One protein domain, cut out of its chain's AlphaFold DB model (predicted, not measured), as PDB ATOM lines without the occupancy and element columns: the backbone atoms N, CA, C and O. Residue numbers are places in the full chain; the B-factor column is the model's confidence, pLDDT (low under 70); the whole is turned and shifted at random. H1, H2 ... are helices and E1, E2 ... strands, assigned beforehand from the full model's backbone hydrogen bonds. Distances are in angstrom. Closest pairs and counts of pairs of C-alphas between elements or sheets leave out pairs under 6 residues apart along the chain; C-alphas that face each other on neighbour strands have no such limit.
ATOM      1  N   LEU A 393     460.154 312.859 294.954       94.19
ATOM      2  CA  LEU A 393     459.991 314.306 294.805       94.19
ATOM      3  C   LEU A 393     461.315 314.990 294.454       94.19
ATOM      4  O   LEU A 393     462.328 314.775 295.129       94.19
ATOM      5  N   ARG A 394     461.320 315.840 293.425       92.56
ATOM      6  CA  ARG A 394     462.469 316.677 293.041       92.56
ATOM      7  C   ARG A 394     462.020 318.083 292.645       92.56
ATOM      8  O   ARG A 394     460.889 318.281 292.213       92.56
ATOM      9  N   LEU A 395     462.935 319.036 292.778       91.75
ATOM     10  CA  LEU A 395     462.762 320.440 292.408       91.75
ATOM     11  C   LEU A 395     463.756 320.816 291.302       91.75
ATOM     12  O   LEU A 395     464.870 320.286 291.275       91.75
ATOM     13  N   ARG A 396     463.373 321.740 290.418       90.25
ATOM     14  CA  ARG A 396     464.225 322.300 289.353       90.25
ATOM     15  C   ARG A 396     463.838 323.758 289.087       90.25
ATOM     16  O   ARG A 396     462.677 324.112 289.264       90.25
ATOM     17  N   SER A 397     464.762 324.594 288.619       87.06
ATOM     18  CA  SER A 397     464.434 325.913 288.050       87.06
ATOM     19  C   SER A 397     465.047 326.072 286.657       87.06
ATOM     20  O   SER A 397     465.781 325.206 286.184       87.06
ATOM     21  N   ALA A 398     464.769 327.188 285.979       79.19
ATOM     22  CA  ALA A 398     465.465 327.520 284.731       79.19
ATOM     23  C   ALA A 398     466.979 327.763 284.936       79.19
ATOM     24  O   ALA A 398     467.747 327.639 283.986       79.19
ATOM     25  N   PHE A 399     467.398 328.095 286.164       74.81
ATOM     26  CA  PHE A 399     468.769 328.484 286.509       74.81
ATOM     27  C   PHE A 399     469.574 327.369 287.201       74.81
ATOM     28  O   PHE A 399     470.798 327.359 287.097       74.81
ATOM     29  N   ASP A 400     468.911 326.395 287.833       76.06
ATOM     30  CA  ASP A 400     469.489 325.077 288.126       76.06
ATOM     31  C   ASP A 400     468.638 323.995 287.440       76.06
ATOM     32  O   ASP A 400     467.635 323.542 288.005       76.06
ATOM     33  N   PRO A 401     469.006 323.582 286.209       69.56
ATOM     34  CA  PRO A 401     468.256 322.595 285.435       69.56
ATOM     35  C   PRO A 401     468.425 321.160 285.964       69.56
ATOM     36  O   PRO A 401     467.828 320.227 285.423       69.56
ATOM     37  N   THR A 402     469.227 320.960 287.013       79.94
ATOM     38  CA  THR A 402     469.408 319.658 287.661       79.94
ATOM     39  C   THR A 402     468.254 319.392 288.623       79.94
ATOM     40  O   THR A 402     467.897 320.248 289.424       79.94
ATOM     41  N   ASN A 403     467.709 318.176 288.625       77.94
ATOM     42  CA  ASN A 403     466.700 317.777 289.608       77.94
ATOM     43  C   ASN A 403     467.331 317.645 291.009       77.94
ATOM     44  O   ASN A 403     468.021 316.662 291.294       77.94
ATOM     45  N   ARG A 404     467.081 318.612 291.898       84.25
ATOM     46  CA  ARG A 404     467.624 318.663 293.266       84.25
ATOM     47  C   ARG A 404     466.615 318.213 294.323       84.25
ATOM     48  O   ARG A 404     465.404 318.227 294.105       84.25
ATOM     49  N   SER A 405     467.137 317.900 295.510       88.19
ATOM     50  CA  SER A 405     466.368 317.895 296.767       88.19
ATOM     51  C   SER A 405     466.506 319.208 297.551       88.19
ATOM     52  O   SER A 405     465.824 319.385 298.548       88.19
ATOM     53  N   ASN A 406     467.372 320.132 297.133       90.69
ATOM     54  CA  ASN A 406     467.473 321.483 297.686       90.69
ATOM     55  C   ASN A 406     467.599 322.468 296.521       90.69
ATOM     56  O   ASN A 406     468.544 322.355 295.740       90.69
ATOM     57  N   LEU A 407     466.642 323.382 296.384       91.12
ATOM     58  CA  LEU A 407     466.603 324.394 295.333       91.12
ATOM     59  C   LEU A 407     466.612 325.787 295.967       91.12
ATOM     60  O   LEU A 407     465.890 326.043 296.930       91.12
ATOM     61  N   THR A 408     467.412 326.695 295.408       89.56
ATOM     62  CA  THR A 408     467.346 328.130 295.714       89.56
ATOM     63  C   THR A 408     467.023 328.890 294.434       89.56
ATOM     64  O   THR A 408     467.701 328.693 293.427       89.56
ATOM     65  N   ILE A 409     466.000 329.737 294.479       87.50
ATOM     66  CA  ILE A 409     465.577 330.635 293.394       87.50
ATOM     67  C   ILE A 409     465.507 332.074 293.914       87.50
ATOM     68  O   ILE A 409     465.494 332.294 295.130       87.50
ATOM     69  N   LYS A 410     465.458 333.061 293.016       86.12
ATOM     70  CA  LYS A 410     465.210 334.453 293.417       86.12
ATOM     71  C   LYS A 410     463.718 334.728 293.610       86.12
ATOM     72  O   LYS A 410     462.875 334.077 292.990       86.12
ATOM     73  N   ASN A 411     463.390 335.736 294.414       82.25
ATOM     74  CA  ASN A 411     462.033 336.273 294.523       82.25
ATOM     75  C   ASN A 411     461.487 336.615 293.123       82.25
ATOM     76  O   ASN A 411     462.065 337.435 292.411       82.25
ATOM     77  N   GLY A 412     460.362 336.005 292.741       77.81
ATOM     78  CA  GLY A 412     459.734 336.226 291.434       77.81
ATOM     79  C   GLY A 412     460.168 335.277 290.308       77.81
ATOM     80  O   GLY A 412     459.683 335.434 289.190       77.81
ATOM     81  N   GLU A 413     461.028 334.289 290.568       84.81
ATOM     82  CA  GLU A 413     461.346 333.212 289.615       84.81
ATOM     83  C   GLU A 413     460.372 332.019 289.760       84.81
ATOM     84  O   GLU A 413     459.796 331.798 290.824       84.81
ATOM     85  N   GLU A 414     460.177 331.232 288.697       86.50
ATOM     86  CA  GLU A 414     459.370 329.995 288.731       86.50
ATOM     87  C   GLU A 414     460.212 328.760 289.092       86.50
ATOM     88  O   GLU A 414     461.413 328.702 288.804       86.50
ATOM     89  N   TYR A 415     459.567 327.720 289.632       86.81
ATOM     90  CA  TYR A 415     460.179 326.398 289.803       86.81
ATOM     91  C   TYR A 415     459.269 325.256 289.344       86.81
ATOM     92  O   TYR A 415     458.046 325.338 289.411       86.81
ATOM     93  N   ASP A 416     459.884 324.160 288.911       87.88
ATOM     94  CA  ASP A 416     459.214 322.916 288.546       87.88
ATOM     95  C   ASP A 416     459.192 321.955 289.748       87.88
ATOM     96  O   ASP A 416     460.235 321.671 290.352       87.88
ATOM     97  N   LEU A 417     458.020 321.392 290.046       89.56
ATOM     98  CA  LEU A 417     457.839 320.283 290.981       89.56
ATOM     99  C   LEU A 417     457.732 318.966 290.200       89.56
ATOM    100  O   LEU A 417     456.739 318.729 289.513       89.56
ATOM    101  N   PHE A 418     458.737 318.100 290.330       90.56
ATOM    102  CA  PHE A 418     458.761 316.776 289.707       90.56
ATOM    103  C   PHE A 418     458.329 315.695 290.691       90.56
ATOM    104  O   PHE A 418     458.933 315.544 291.756       90.56
ATOM    105  N   VAL A 419     457.327 314.909 290.302       91.75
ATOM    106  CA  VAL A 419     456.712 313.880 291.145       91.75
ATOM    107  C   VAL A 419     456.582 312.569 290.381       91.75
ATOM    108  O   VAL A 419     455.983 312.507 289.307       91.75
ATOM    109  N   LYS A 420     457.117 311.494 290.951       92.81
ATOM    110  CA  LYS A 420     456.983 310.140 290.407       92.81
ATOM    111  C   LYS A 420     456.377 309.192 291.430       92.81
ATOM    112  O   LYS A 420     456.551 309.377 292.634       92.81
ATOM    113  N   LYS A 421     455.705 308.164 290.923       92.06
ATOM    114  CA  LYS A 421     455.350 306.948 291.661       92.06
ATOM    115  C   LYS A 421     456.640 306.194 292.023       92.06
ATOM    116  O   LYS A 421     457.696 306.436 291.428       92.06
ATOM    117  N   SER A 422     456.563 305.288 292.990       89.19
ATOM    118  CA  SER A 422     457.690 304.456 293.442       89.19
ATOM    119  C   SER A 422     458.299 303.601 292.323       89.19
ATOM    120  O   SER A 422     459.516 303.463 292.242       89.19
ATOM    121  N   ASP A 423     457.464 303.131 291.392       88.44
ATOM    122  CA  ASP A 423     457.856 302.420 290.166       88.44
ATOM    123  C   ASP A 423     458.525 303.307 289.088       88.44
ATOM    124  O   ASP A 423     458.859 302.841 287.998       88.44
ATOM    125  N   GLY A 424     458.731 304.597 289.371       89.56
ATOM    126  CA  GLY A 424     459.405 305.550 288.493       89.56
ATOM    127  C   GLY A 424     458.526 306.191 287.412       89.56
ATOM    128  O   GLY A 424     459.013 307.108 286.727       89.56
ATOM    129  N   ARG A 425     457.254 305.775 287.272       89.69
ATOM    130  CA  ARG A 425     456.269 306.421 286.386       89.69
ATOM    131  C   ARG A 425     455.894 307.823 286.894       89.69
ATOM    132  O   ARG A 425     455.966 308.082 288.097       89.69
ATOM    133  N   PRO A 426     455.473 308.745 286.010       89.38
ATOM    134  CA  PRO A 426     454.912 310.033 286.421       89.38
ATOM    135  C   PRO A 426     453.683 309.874 287.335       89.38
ATOM    136  O   PRO A 426     452.939 308.897 287.231       89.38
ATOM    137  N   TYR A 427     453.472 310.842 288.233       89.00
ATOM    138  CA  TYR A 427     452.294 310.922 289.105       89.00
ATOM    139  C   TYR A 427     451.326 312.030 288.662       89.00
ATOM    140  O   TYR A 427     451.752 313.164 288.454       89.00
ATOM    141  N   SER A 428     450.029 311.722 288.571       85.56
ATOM    142  CA  SER A 428     448.995 312.663 288.115       85.56
ATOM    143  C   SER A 428     447.895 312.851 289.172       85.56
ATOM    144  O   SER A 428     446.895 312.142 289.177       85.56
ATOM    145  N   GLY A 429     448.076 313.754 290.134       83.44
ATOM    146  CA  GLY A 429     447.177 313.853 291.289       83.44
ATOM    147  C   GLY A 429     447.457 315.034 292.210       83.44
ATOM    148  O   GLY A 429     448.348 315.839 291.955       83.44
ATOM    149  N   PHE A 430     446.690 315.141 293.292       84.44
ATOM    150  CA  PHE A 430     446.908 316.145 294.337       84.44
ATOM    151  C   PHE A 430     447.907 315.643 295.380       84.44
ATOM    152  O   PHE A 430     448.061 314.435 295.578       84.44
ATOM    153  N   LEU A 431     448.541 316.570 296.096       87.94
ATOM    154  CA  LEU A 431     449.545 316.255 297.108       87.94
ATOM    155  C   LEU A 431     449.119 316.718 298.497       87.94
ATOM    156  O   LEU A 431     448.688 317.855 298.678       87.94
ATOM    157  N   GLU A 432     449.308 315.848 299.485       89.62
ATOM    158  CA  GLU A 432     449.408 316.262 300.877       89.62
ATOM    159  C   GLU A 432     450.859 316.613 301.142       89.62
ATOM    160  O   GLU A 432     451.751 315.843 300.782       89.62
ATOM    161  N   VAL A 433     451.094 317.744 301.788       89.38
ATOM    162  CA  VAL A 433     452.426 318.230 302.116       89.38
ATOM    163  C   VAL A 433     452.603 318.245 303.616       89.38
ATOM    164  O   VAL A 433     451.792 318.825 304.335       89.38
ATOM    165  N   LYS A 434     453.692 317.625 304.070       91.31
ATOM    166  CA  LYS A 434     454.161 317.655 305.450       91.31
ATOM    167  C   LYS A 434     455.404 318.526 305.544       91.31
ATOM    168  O   LYS A 434     456.410 318.234 304.900       91.31
ATOM    169  N   THR A 435     455.345 319.570 306.358       89.88
ATOM    170  CA  THR A 435     456.484 320.454 306.634       89.88
ATOM    171  C   THR A 435     457.416 319.849 307.689       89.88
ATOM    172  O   THR A 435     457.031 318.955 308.450       89.88
ATOM    173  N   SER A 436     458.639 320.373 307.801       84.12
ATOM    174  CA  SER A 436     459.562 320.041 308.898       84.12
ATOM    175  C   SER A 436     459.023 320.404 310.292       84.12
ATOM    176  O   SER A 436     459.403 319.762 311.264       84.12
ATOM    177  N   SER A 437     458.099 321.370 310.396       81.75
ATOM    178  CA  SER A 437     457.370 321.696 311.635       81.75
ATOM    179  C   SER A 437     456.251 320.700 311.983       81.75
ATOM    180  O   SER A 437     455.586 320.861 313.001       81.75
ATOM    181  N   GLY A 438     456.013 319.681 311.147       80.50
ATOM    182  CA  GLY A 438     454.999 318.642 311.355       80.50
ATOM    183  C   GLY A 438     453.603 318.973 310.815       80.50
ATOM    184  O   GLY A 438     452.759 318.073 310.756       80.50
ATOM    185  N   SER A 439     453.373 320.214 310.376       83.81
ATOM    186  CA  SER A 439     452.121 320.675 309.763       83.81
ATOM    187  C   SER A 439     451.814 319.880 308.490       83.81
ATOM    188  O   SER A 439     452.715 319.640 307.685       83.81
ATOM    189  N   GLN A 440     450.556 319.472 308.310       85.75
ATOM    190  CA  GLN A 440     450.090 318.672 307.173       85.75
ATOM    191  C   GLN A 440     448.867 319.326 306.529       85.75
ATOM    192  O   GLN A 440     447.916 319.660 307.231       85.75
ATOM    193  N   LEU A 441     448.908 319.532 305.210       81.44
ATOM    194  CA  LEU A 441     447.818 320.141 304.443       81.44
ATOM    195  C   LEU A 441     447.837 319.723 302.966       81.44
ATOM    196  O   LEU A 441     448.859 319.294 302.436       81.44
ATOM    197  N   LEU A 442     446.706 319.906 302.287       82.12
ATOM    198  CA  LEU A 442     446.604 319.862 300.828       82.12
ATOM    199  C   LEU A 442     447.442 320.989 300.196       82.12
ATOM    200  O   LEU A 442     447.304 322.146 300.590       82.12
ATOM    201  N   TRP A 443     448.279 320.668 299.205       81.44
ATOM    202  CA  TRP A 443     449.035 321.657 298.424       81.44
ATOM    203  C   TRP A 443     448.074 322.589 297.669       81.44
ATOM    204  O   TRP A 443     447.216 322.117 296.922       81.44
ATOM    205  N   ARG A 444     448.207 323.904 297.868       79.00
ATOM    206  CA  ARG A 444     447.313 324.950 297.340       79.00
ATOM    207  C   ARG A 444     448.111 326.145 296.805       79.00
ATOM    208  O   ARG A 444     449.259 326.341 297.198       79.00
ATOM    209  N   ASP A 445     447.506 326.935 295.922       74.25
ATOM    210  CA  ASP A 445     448.020 328.239 295.490       74.25
ATOM    211  C   ASP A 445     447.672 329.361 296.496       74.25
ATOM    212  O   ASP A 445     447.120 329.100 297.567       74.25
ATOM    213  N   LYS A 446     448.030 330.623 296.196       71.06
ATOM    214  CA  LYS A 446     447.859 331.739 297.154       71.06
ATOM    215  C   LYS A 446     446.409 332.188 297.344       71.06
ATOM    216  O   LYS A 446     446.141 332.940 298.275       71.06
ATOM    217  N   ASP A 447     445.509 331.739 296.476       69.94
ATOM    218  CA  ASP A 447     444.071 331.980 296.566       69.94
ATOM    219  C   ASP A 447     443.360 330.770 297.210       69.94
ATOM    220  O   ASP A 447     442.136 330.678 297.203       69.94
ATOM    221  N   ASN A 448     444.132 329.842 297.791       70.88
ATOM    222  CA  ASN A 448     443.692 328.576 298.363       70.88
ATOM    223  C   ASN A 448     443.128 327.557 297.351       70.88
ATOM    224  O   ASN A 448     442.473 326.606 297.783       70.88
ATOM    225  N   HIS A 449     443.406 327.653 296.046       72.69
ATOM    226  CA  HIS A 449     443.009 326.602 295.096       72.69
ATOM    227  C   HIS A 449     443.982 325.410 295.157       72.69
ATOM    228  O   HIS A 449     445.188 325.619 295.002       72.69
ATOM    229  N   PRO A 450     443.524 324.161 295.381       75.69
ATOM    230  CA  PRO A 450     444.408 323.001 295.334       75.69
ATOM    231  C   PRO A 450     445.197 322.859 294.025       75.69
ATOM    232  O   PRO A 450     444.690 323.050 292.925       75.69
ATOM    233  N   ILE A 451     446.464 322.478 294.144       77.50
ATOM    234  CA  ILE A 451     447.359 322.316 293.000       77.50
ATOM    235  C   ILE A 451     447.381 320.842 292.583       77.50
ATOM    236  O   ILE A 451     447.734 319.952 293.359       77.50
ATOM    237  N   TYR A 452     447.021 320.597 291.328       80.38
ATOM    238  CA  TYR A 452     447.146 319.300 290.668       80.38
ATOM    239  C   TYR A 452     448.563 319.110 290.101       80.38
ATOM    240  O   TYR A 452     449.150 320.042 289.556       80.38
ATOM    241  N   VAL A 453     449.114 317.904 290.197       83.50
ATOM    242  CA  VAL A 453     450.315 317.492 289.460       83.50
ATOM    243  C   VAL A 453     449.855 316.792 288.189       83.50
ATOM    244  O   VAL A 453     449.034 315.882 288.260       83.50
ATOM    245  N   SER A 454     450.383 317.192 287.035       80.38
ATOM    246  CA  SER A 454     449.977 316.674 285.730       80.38
ATOM    247  C   SER A 454     451.123 315.884 285.104       80.38
ATOM    248  O   SER A 454     452.187 316.446 284.856       80.38
ATOM    249  N   ASN A 455     450.946 314.578 284.870       82.00
ATOM    250  CA  ASN A 455     451.974 313.727 284.258       82.00
ATOM    251  C   ASN A 455     453.359 313.865 284.940       82.00
ATOM    252  O   ASN A 455     454.407 313.925 284.296       82.00
ATOM    253  N   GLY A 456     453.360 313.930 286.274       86.50
ATOM    254  CA  GLY A 456     454.553 314.049 287.109       86.50
ATOM    255  C   GLY A 456     455.192 315.436 287.176       86.50
ATOM    256  O   GLY A 456     456.308 315.538 287.687       86.50
ATOM    257  N   LEU A 457     454.523 316.483 286.684       85.56
ATOM    258  CA  LEU A 457     455.034 317.852 286.673       85.56
ATOM    259  C   LEU A 457     453.951 318.895 287.002       85.56
ATOM    260  O   LEU A 457     452.798 318.790 286.587       85.56
ATOM    261  N   VAL A 458     454.346 319.944 287.720       84.12
ATOM    262  CA  VAL A 458     453.651 321.239 287.754       84.12
ATOM    263  C   VAL A 458     454.681 322.356 287.943       84.12
ATOM    264  O   VAL A 458     455.628 322.194 288.713       84.12
ATOM    265  N   THR A 459     454.519 323.472 287.233       85.19
ATOM    266  CA  THR A 459     455.381 324.657 287.356       85.19
ATOM    267  C   THR A 459     454.694 325.676 288.261       85.19
ATOM    268  O   THR A 459     453.558 326.081 288.009       85.19
ATOM    269  N   VAL A 460     455.364 326.082 289.333       81.69
ATOM    270  CA  VAL A 460     454.832 326.963 290.375       81.69
ATOM    271  C   VAL A 460     455.381 328.375 290.162       81.69
ATOM    272  O   VAL A 460     456.576 328.627 290.338       81.69
ATOM    273  N   GLY A 461     454.505 329.294 289.751       79.06
ATOM    274  CA  GLY A 461     454.865 330.678 289.427       79.06
ATOM    275  C   GLY A 461     454.859 331.630 290.637       79.06
ATOM    276  O   GLY A 461     454.477 331.232 291.740       79.06
ATOM    277  N   PRO A 462     455.213 332.919 290.455       72.06
ATOM    278  CA  PRO A 462     455.288 333.920 291.534       72.06
ATOM    279  C   PRO A 462     453.937 334.265 292.162       72.06
ATOM    280  O   PRO A 462     453.853 334.906 293.207       72.06
ATOM    281  N   ALA A 463     452.850 333.872 291.500       65.75
ATOM    282  CA  ALA A 463     451.497 334.058 291.987       65.75
ATOM    283  C   ALA A 463     450.986 332.887 292.847       65.75
ATOM    284  O   ALA A 463     449.863 332.985 293.327       65.75
ATOM    285  N   ALA A 464     451.754 331.818 293.067       67.94
ATOM    286  CA  ALA A 464     451.342 330.689 293.902       67.94
ATOM    287  C   ALA A 464     451.809 330.814 295.364       67.94
ATOM    288  O   ALA A 464     452.792 331.491 295.678       67.94
ATOM    289  N   TYR A 465     451.124 330.115 296.272       61.34
ATOM    290  CA  TYR A 465     451.626 329.905 297.630       61.34
ATOM    291  C   TYR A 465     452.856 328.997 297.560       61.34
ATOM    292  O   TYR A 465     452.949 328.121 296.703       61.34
ATOM    293  N   GLY A 466     453.841 329.249 298.420       56.22
ATOM    294  CA  GLY A 466     455.173 328.667 298.248       56.22
ATOM    295  C   GLY A 466     456.046 329.378 297.205       56.22
ATOM    296  O   GLY A 466     457.069 328.819 296.825       56.22
ATOM    297  N   ASN A 467     455.675 330.592 296.769       61.38
ATOM    298  CA  ASN A 467     456.558 331.549 296.084       61.38
ATOM    299  C   ASN A 467     456.518 332.951 296.735       61.38
ATOM    300  O   ASN A 467     456.461 333.986 296.072       61.38
ATOM    301  N   LEU A 468     456.465 332.980 298.072       66.44
ATOM    302  CA  LEU A 468     456.488 334.221 298.853       66.44
ATOM    303  C   LEU A 468     457.927 334.775 298.945       66.44
ATOM    304  O   LEU A 468     458.873 333.985 298.958       66.44
ATOM    305  N   PRO A 469     458.125 336.104 299.053       64.94
ATOM    306  CA  PRO A 469     459.460 336.671 299.228       64.94
ATOM    307  C   PRO A 469     460.139 336.189 300.517       64.94
ATOM    308  O   PRO A 469     459.490 336.118 301.560       64.94
ATOM    309  N   ASN A 470     461.448 335.914 300.464       72.38
ATOM    310  CA  ASN A 470     462.244 335.415 301.602       72.38
ATOM    311  C   ASN A 470     461.720 334.099 302.223       72.38
ATOM    312  O   ASN A 470     461.887 333.844 303.419       72.38
ATOM    313  N   PHE A 471     461.063 333.256 301.425       79.06
ATOM    314  CA  PHE A 471     460.463 332.002 301.876       79.06
ATOM    315  C   PHE A 471     461.480 330.853 301.915       79.06
ATOM    316  O   PHE A 471     462.221 330.622 300.960       79.06
ATOM    317  N   SER A 472     461.481 330.079 303.002       85.94
ATOM    318  CA  SER A 472     462.211 328.811 303.093       85.94
ATOM    319  C   SER A 472     461.287 327.731 303.639       85.94
ATOM    320  O   SER A 472     460.677 327.901 304.694       85.94
ATOM    321  N   LEU A 473     461.173 326.618 302.914       86.81
ATOM    322  CA  LEU A 473     460.320 325.493 303.282       86.81
ATOM    323  C   LEU A 473     461.064 324.181 303.071       86.81
ATOM    324  O   LEU A 473     461.503 323.878 301.965       86.81
ATOM    325  N   THR A 474     461.142 323.366 304.124       91.88
ATOM    326  CA  THR A 474     461.520 321.953 304.011       91.88
ATOM    327  C   THR A 474     460.276 321.095 304.180       91.88
ATOM    328  O   THR A 474     459.554 321.241 305.170       91.88
ATOM    329  N   PHE A 475     460.006 320.230 303.204       92.06
ATOM    330  CA  PHE A 475     458.764 319.472 303.122       92.06
ATOM    331  C   PHE A 475     458.926 318.114 302.430       92.06
ATOM    332  O   PHE A 475     459.868 317.888 301.677       92.06
ATOM    333  N   ALA A 476     457.987 317.208 302.684       94.12
ATOM    334  CA  ALA A 476     457.780 315.971 301.934       94.12
ATOM    335  C   ALA A 476     456.308 315.869 301.523       94.12
ATOM    336  O   ALA A 476     455.451 316.527 302.117       94.12
ATOM    337  N   VAL A 477     456.003 315.040 300.525       93.69
ATOM    338  CA  VAL A 477     454.648 314.905 299.975       93.69
ATOM    339  C   VAL A 477     454.188 313.459 299.880       93.69
ATOM    340  O   VAL A 477     454.999 312.542 299.798       93.69
ATOM    341  N   ARG A 478     452.876 313.247 299.844       93.44
ATOM    342  CA  ARG A 478     452.255 311.968 299.469       93.44
ATOM    343  C   ARG A 478     450.965 312.223 298.681       93.44
ATOM    344  O   ARG A 478     450.489 313.360 298.693       93.44
ATOM    345  N   PRO A 479     450.374 311.220 298.007       91.25
ATOM    346  CA  PRO A 479     449.092 311.376 297.329       91.25
ATOM    347  C   PRO A 479     448.032 311.896 298.304       91.25
ATOM    348  O   PRO A 479     447.909 311.366 299.412       91.25
ATOM    349  N   TYR A 480     447.269 312.910 297.901       86.25
ATOM    350  CA  TYR A 480     446.090 313.362 298.636       86.25
ATOM    351  C   TYR A 480     444.856 312.660 298.076       86.25
ATOM    352  O   TYR A 480     444.327 313.020 297.024       86.25
ATOM    353  N   LEU A 481     444.444 311.610 298.779       80.00
ATOM    354  CA  LEU A 481     443.285 310.787 298.475       80.00
ATOM    355  C   LEU A 481     442.158 311.190 299.434       80.00
ATOM    356  O   LEU A 481     441.938 310.556 300.465       80.00
ATOM    357  N   THR A 482     441.484 312.292 299.111       67.56
ATOM    358  CA  THR A 482     440.175 312.644 299.685       67.56
ATOM    359  C   THR A 482     439.189 312.772 298.556       67.56
ATOM    360  O   THR A 482     439.554 313.302 297.502       67.56
ATOM    361  N   CYS A 483     437.948 312.364 298.779       60.50
ATOM    362  CA  CYS A 483     437.012 312.238 297.679       60.50
ATOM    363  C   CYS A 483     435.638 312.809 297.991       60.50
ATOM    364  O   CYS A 483     434.618 312.211 297.663       60.50
ATOM    365  N   SER A 484     435.637 314.025 298.519       54.94
ATOM    366  CA  SER A 484     434.514 314.912 298.295       54.94
ATOM    367  C   SER A 484     434.786 315.743 297.046       54.94
ATOM    368  O   SER A 484     435.829 316.402 296.941       54.94
ATOM    369  N   SER A 485     433.825 315.780 296.120       52.06
ATOM    370  CA  SER A 485     433.794 316.802 295.069       52.06
ATOM    371  C   SER A 485     433.866 318.210 295.673       52.06
ATOM    372  O   SER A 485     434.453 319.089 295.051       52.06
ATOM    373  N   LEU A 486     433.415 318.401 296.923       48.94
ATOM    374  CA  LEU A 486     433.553 319.655 297.666       48.94
ATOM    375  C   LEU A 486     435.022 320.120 297.755       48.94
ATOM    376  O   LEU A 486     435.322 321.246 297.365       48.94
ATOM    377  N   ASN A 487     435.949 319.241 298.159       51.00
ATOM    378  CA  ASN A 487     437.373 319.565 298.359       51.00
ATOM    379  C   ASN A 487     438.135 319.927 297.067       51.00
ATOM    380  O   ASN A 487     439.188 320.559 297.146       51.00
ATOM    381  N   SER A 488     437.659 319.473 295.898       50.22
ATOM    382  CA  SER A 488     438.322 319.706 294.599       50.22
ATOM    383  C   SER A 488     437.592 320.698 293.693       50.22
ATOM    384  O   SER A 488     438.222 321.264 292.808       50.22
ATOM    385  N   ALA A 489     436.293 320.931 293.898       48.22
ATOM    386  CA  ALA A 489     435.511 321.831 293.054       48.22
ATOM    387  C   ALA A 489     435.433 323.264 293.588       48.22
ATOM    388  O   ALA A 489     435.392 324.192 292.780       48.22
ATOM    389  N   TYR A 490     435.457 323.458 294.912       51.09
ATOM    390  CA  TYR A 490     435.264 324.769 295.536       51.09
ATOM    391  C   TYR A 490     436.502 325.218 296.327       51.09
ATOM    392  O   TYR A 490     437.227 324.381 296.874       51.09
ATOM    393  N   PRO A 491     436.726 326.538 296.474       51.00
ATOM    394  CA  PRO A 491     437.551 327.067 297.551       51.00
ATOM    395  C   PRO A 491     436.839 326.801 298.888       51.00
ATOM    396  O   PRO A 491     436.049 327.605 299.370       51.00
ATOM    397  N   VAL A 492     437.085 325.618 299.450       53.91
ATOM    398  CA  VAL A 492     436.588 325.203 300.767       53.91
ATOM    399  C   VAL A 492     437.570 325.673 301.837       53.91
ATOM    400  O   VAL A 492     438.780 325.417 301.714       53.91
ATOM    401  N   ASP A 493     437.040 326.334 302.872       55.97
ATOM    402  CA  ASP A 493     437.777 326.746 304.072       55.97
ATOM    403  C   ASP A 493     438.488 325.556 304.727       55.97
ATOM    404  O   ASP A 493     438.002 324.425 304.691       55.97
ATOM    405  N   LEU A 494     439.641 325.804 305.355       58.12
ATOM    406  CA  LEU A 494     440.495 324.746 305.915       58.12
ATOM    407  C   LEU A 494     439.769 323.846 306.929       58.12
ATOM    408  O   LEU A 494     440.068 322.658 307.006       58.12
ATOM    409  N   GLU A 495     438.801 324.396 307.663       56.66
ATOM    410  CA  GLU A 495     437.995 323.696 308.673       56.66
ATOM    411  C   GLU A 495     437.026 322.664 308.070       56.66
ATOM    412  O   GLU A 495     436.636 321.710 308.738       56.66
ATOM    413  N   ASN A 496     436.675 322.824 306.790       57.31
ATOM    414  CA  ASN A 496     435.726 321.982 306.062       57.31
ATOM    415  C   ASN A 496     436.422 320.930 305.167       57.31
ATOM    416  O   ASN A 496     435.761 320.228 304.400       57.31
ATOM    417  N   LEU A 497     437.754 320.801 305.247       62.75
ATOM    418  CA  LEU A 497     438.518 319.788 304.515       62.75
ATOM    419  C   LEU A 497     438.404 318.396 305.153       62.75
ATOM    420  O   LEU A 497     438.877 318.159 306.265       62.75
ATOM    421  N   TYR A 498     437.912 317.423 304.385       68.25
ATOM    422  CA  TYR A 498     438.039 316.006 304.748       68.25
ATOM    423  C   TYR A 498     439.509 315.556 304.877       68.25
ATOM    424  O   TYR A 498     440.393 316.024 304.159       68.25
ATOM    425  N   SER A 499     439.768 314.611 305.786       75.38
ATOM    426  CA  SER A 499     441.108 314.076 306.061       75.38
ATOM    427  C   SER A 499     441.612 313.123 304.972       75.38
ATOM    428  O   SER A 499     440.870 312.258 304.500       75.38
ATOM    429  N   ASN A 500     442.898 313.240 304.612       84.06
ATOM    430  CA  ASN A 500     443.550 312.378 303.623       84.06
ATOM    431  C   ASN A 500     443.468 310.894 304.022       84.06
ATOM    432  O   ASN A 500     443.947 310.509 305.090       84.06
ATOM    433  N   LYS A 501     442.906 310.050 303.148       84.75
ATOM    434  CA  LYS A 501     442.823 308.590 303.338       84.75
ATOM    435  C   LYS A 501     444.032 307.829 302.792       84.75
ATOM    436  O   LYS A 501     444.082 306.608 302.897       84.75
ATOM    437  N   SER A 502     445.005 308.531 302.215       86.56
ATOM    438  CA  SER A 502     446.228 307.924 301.696       86.56
ATOM    439  C   SER A 502     447.005 307.172 302.776       86.56
ATOM    440  O   SER A 502     447.319 307.715 303.838       86.56
ATOM    441  N   LEU A 503     447.346 305.919 302.472       86.44
ATOM    442  CA  LEU A 503     448.211 305.063 303.288       86.44
ATOM    443  C   LEU A 503     449.677 305.102 302.832       86.44
ATOM    444  O   LEU A 503     450.519 304.453 303.450       86.44
ATOM    445  N   ALA A 504     449.980 305.860 301.775       90.88
ATOM    446  CA  ALA A 504     451.331 306.042 301.272       90.88
ATOM    447  C   ALA A 504     452.237 306.695 302.322       90.88
ATOM    448  O   ALA A 504     451.830 307.625 303.038       90.88
ATOM    449  N   ALA A 505     453.486 306.237 302.371       93.75
ATOM    450  CA  ALA A 505     454.552 306.940 303.063       93.75
ATOM    451  C   ALA A 505     454.781 308.334 302.446       93.75
ATOM    452  O   ALA A 505     454.511 308.580 301.268       93.75
ATOM    453  N   PHE A 506     455.304 309.264 303.247       94.69
ATOM    454  CA  PHE A 506     455.781 310.540 302.718       94.69
ATOM    455  C   PHE A 506     457.042 310.334 301.870       94.69
ATOM    456  O   PHE A 506     457.863 309.463 302.159       94.69
ATOM    457  N   SER A 507     457.186 311.158 300.833       95.06
ATOM    458  CA  SER A 507     458.338 311.187 299.934       95.06
ATOM    459  C   SER A 507     459.651 311.454 300.665       95.06
ATOM    460  O   SER A 507     459.685 311.834 301.839       95.06
ATOM    461  N   ASN A 508     460.756 311.404 299.919       93.44
ATOM    462  CA  ASN A 508     461.961 312.103 300.351       93.44
ATOM    463  C   ASN A 508     461.642 313.571 300.700       93.44
ATOM    464  O   ASN A 508     460.831 314.215 300.025       93.44
ATOM    465  N   LEU A 509     462.322 314.100 301.716       93.19
ATOM    466  CA  LEU A 509     462.309 315.530 302.005       93.19
ATOM    467  C   LEU A 509     462.949 316.306 300.844       93.19
ATOM    468  O   LEU A 509     463.879 315.821 300.187       93.19
ATOM    469  N   VAL A 510     462.448 317.516 300.618       93.19
ATOM    470  CA  VAL A 510     463.055 318.543 299.773       93.19
ATOM    471  C   VAL A 510     463.040 319.890 300.493       93.19
ATOM    472  O   VAL A 510     462.190 320.131 301.349       93.19
ATOM    473  N   THR A 511     463.961 320.775 300.130       91.94
ATOM    474  CA  THR A 511     464.045 322.150 300.629       91.94
ATOM    475  C   THR A 511     463.940 323.127 299.460       91.94
ATOM    476  O   THR A 511     464.658 322.999 298.471       91.94
ATOM    477  N   LEU A 512     463.063 324.117 299.586       89.62
ATOM    478  CA  LEU A 512     462.928 325.242 298.669       89.62
ATOM    479  C   LEU A 512     463.306 326.529 299.407       89.62
ATOM    480  O   LEU A 512     462.804 326.776 300.501       89.62
ATOM    481  N   ASN A 513     464.174 327.340 298.806       88.81
ATOM    482  CA  ASN A 513     464.573 328.657 299.297       88.81
ATOM    483  C   ASN A 513     464.315 329.713 298.220       88.81
ATOM    484  O   ASN A 513     464.665 329.509 297.059       88.81
ATOM    485  N   ILE A 514     463.747 330.846 298.615       84.19
ATOM    486  CA  ILE A 514     463.341 331.943 297.732       84.19
ATOM    487  C   ILE A 514     463.890 333.226 298.354       84.19
ATOM    488  O   ILE A 514     463.637 333.477 299.533       84.19
ATOM    489  N   ARG A 515     464.738 333.954 297.619       83.31
ATOM    490  CA  ARG A 515     465.585 335.034 298.163       83.31
ATOM    491  C   ARG A 515     465.564 336.308 297.332       83.31
ATOM    492  O   ARG A 515     465.551 336.209 296.088       83.31
TER     493      ARG A 515
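This is residues 393 to 515 of the 515 residues of an uncharacterized protein of Okeania sp. SIO2C9 (UniProt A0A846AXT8). Little regular structure, but two sheets make a sandwich: strongly twisted, mixed E2 E8 E7 E4 E5 stands partly face to face with antiparallel E1 E3 E6, and H1 lies far out at one end. The printed part has 123 residues, 47 in named elements, mostly strand, ordered E1 to E7, H1, E8. It is compact, radius of gyration of the C-alphas 13.9 A, spanning 39 by 33 by 26 A.

The large sheet holds E2, residues 406 to 409, E8, 510 to 514, E7, 472 to 479, 22.6 A long, E4, 429 to 435, and E5, 440 to 442. The other holds E1, 393 to 397, from C-alpha 393 at (459.991, 314.306, 294.805), E3, 415 to 420, and E6, 457 to 460. H1 is 485 to 489. E8 ends at C-alpha 514, (463.341, 331.943, 297.732).

E7 is antiparallel to E8, N 473 and O 512 within hydrogen-bond range at 2.9 A, and to E4, N 432 and O 478 at 2.9 A. H1, its O i to N i+4 pair within range, is on neither sheet.

The printed part has no cut. Links E5 to E6, E6 to E7 and H1 to E8 are long. pLDDT is under 70 in 26 residues, among them 482 to 498.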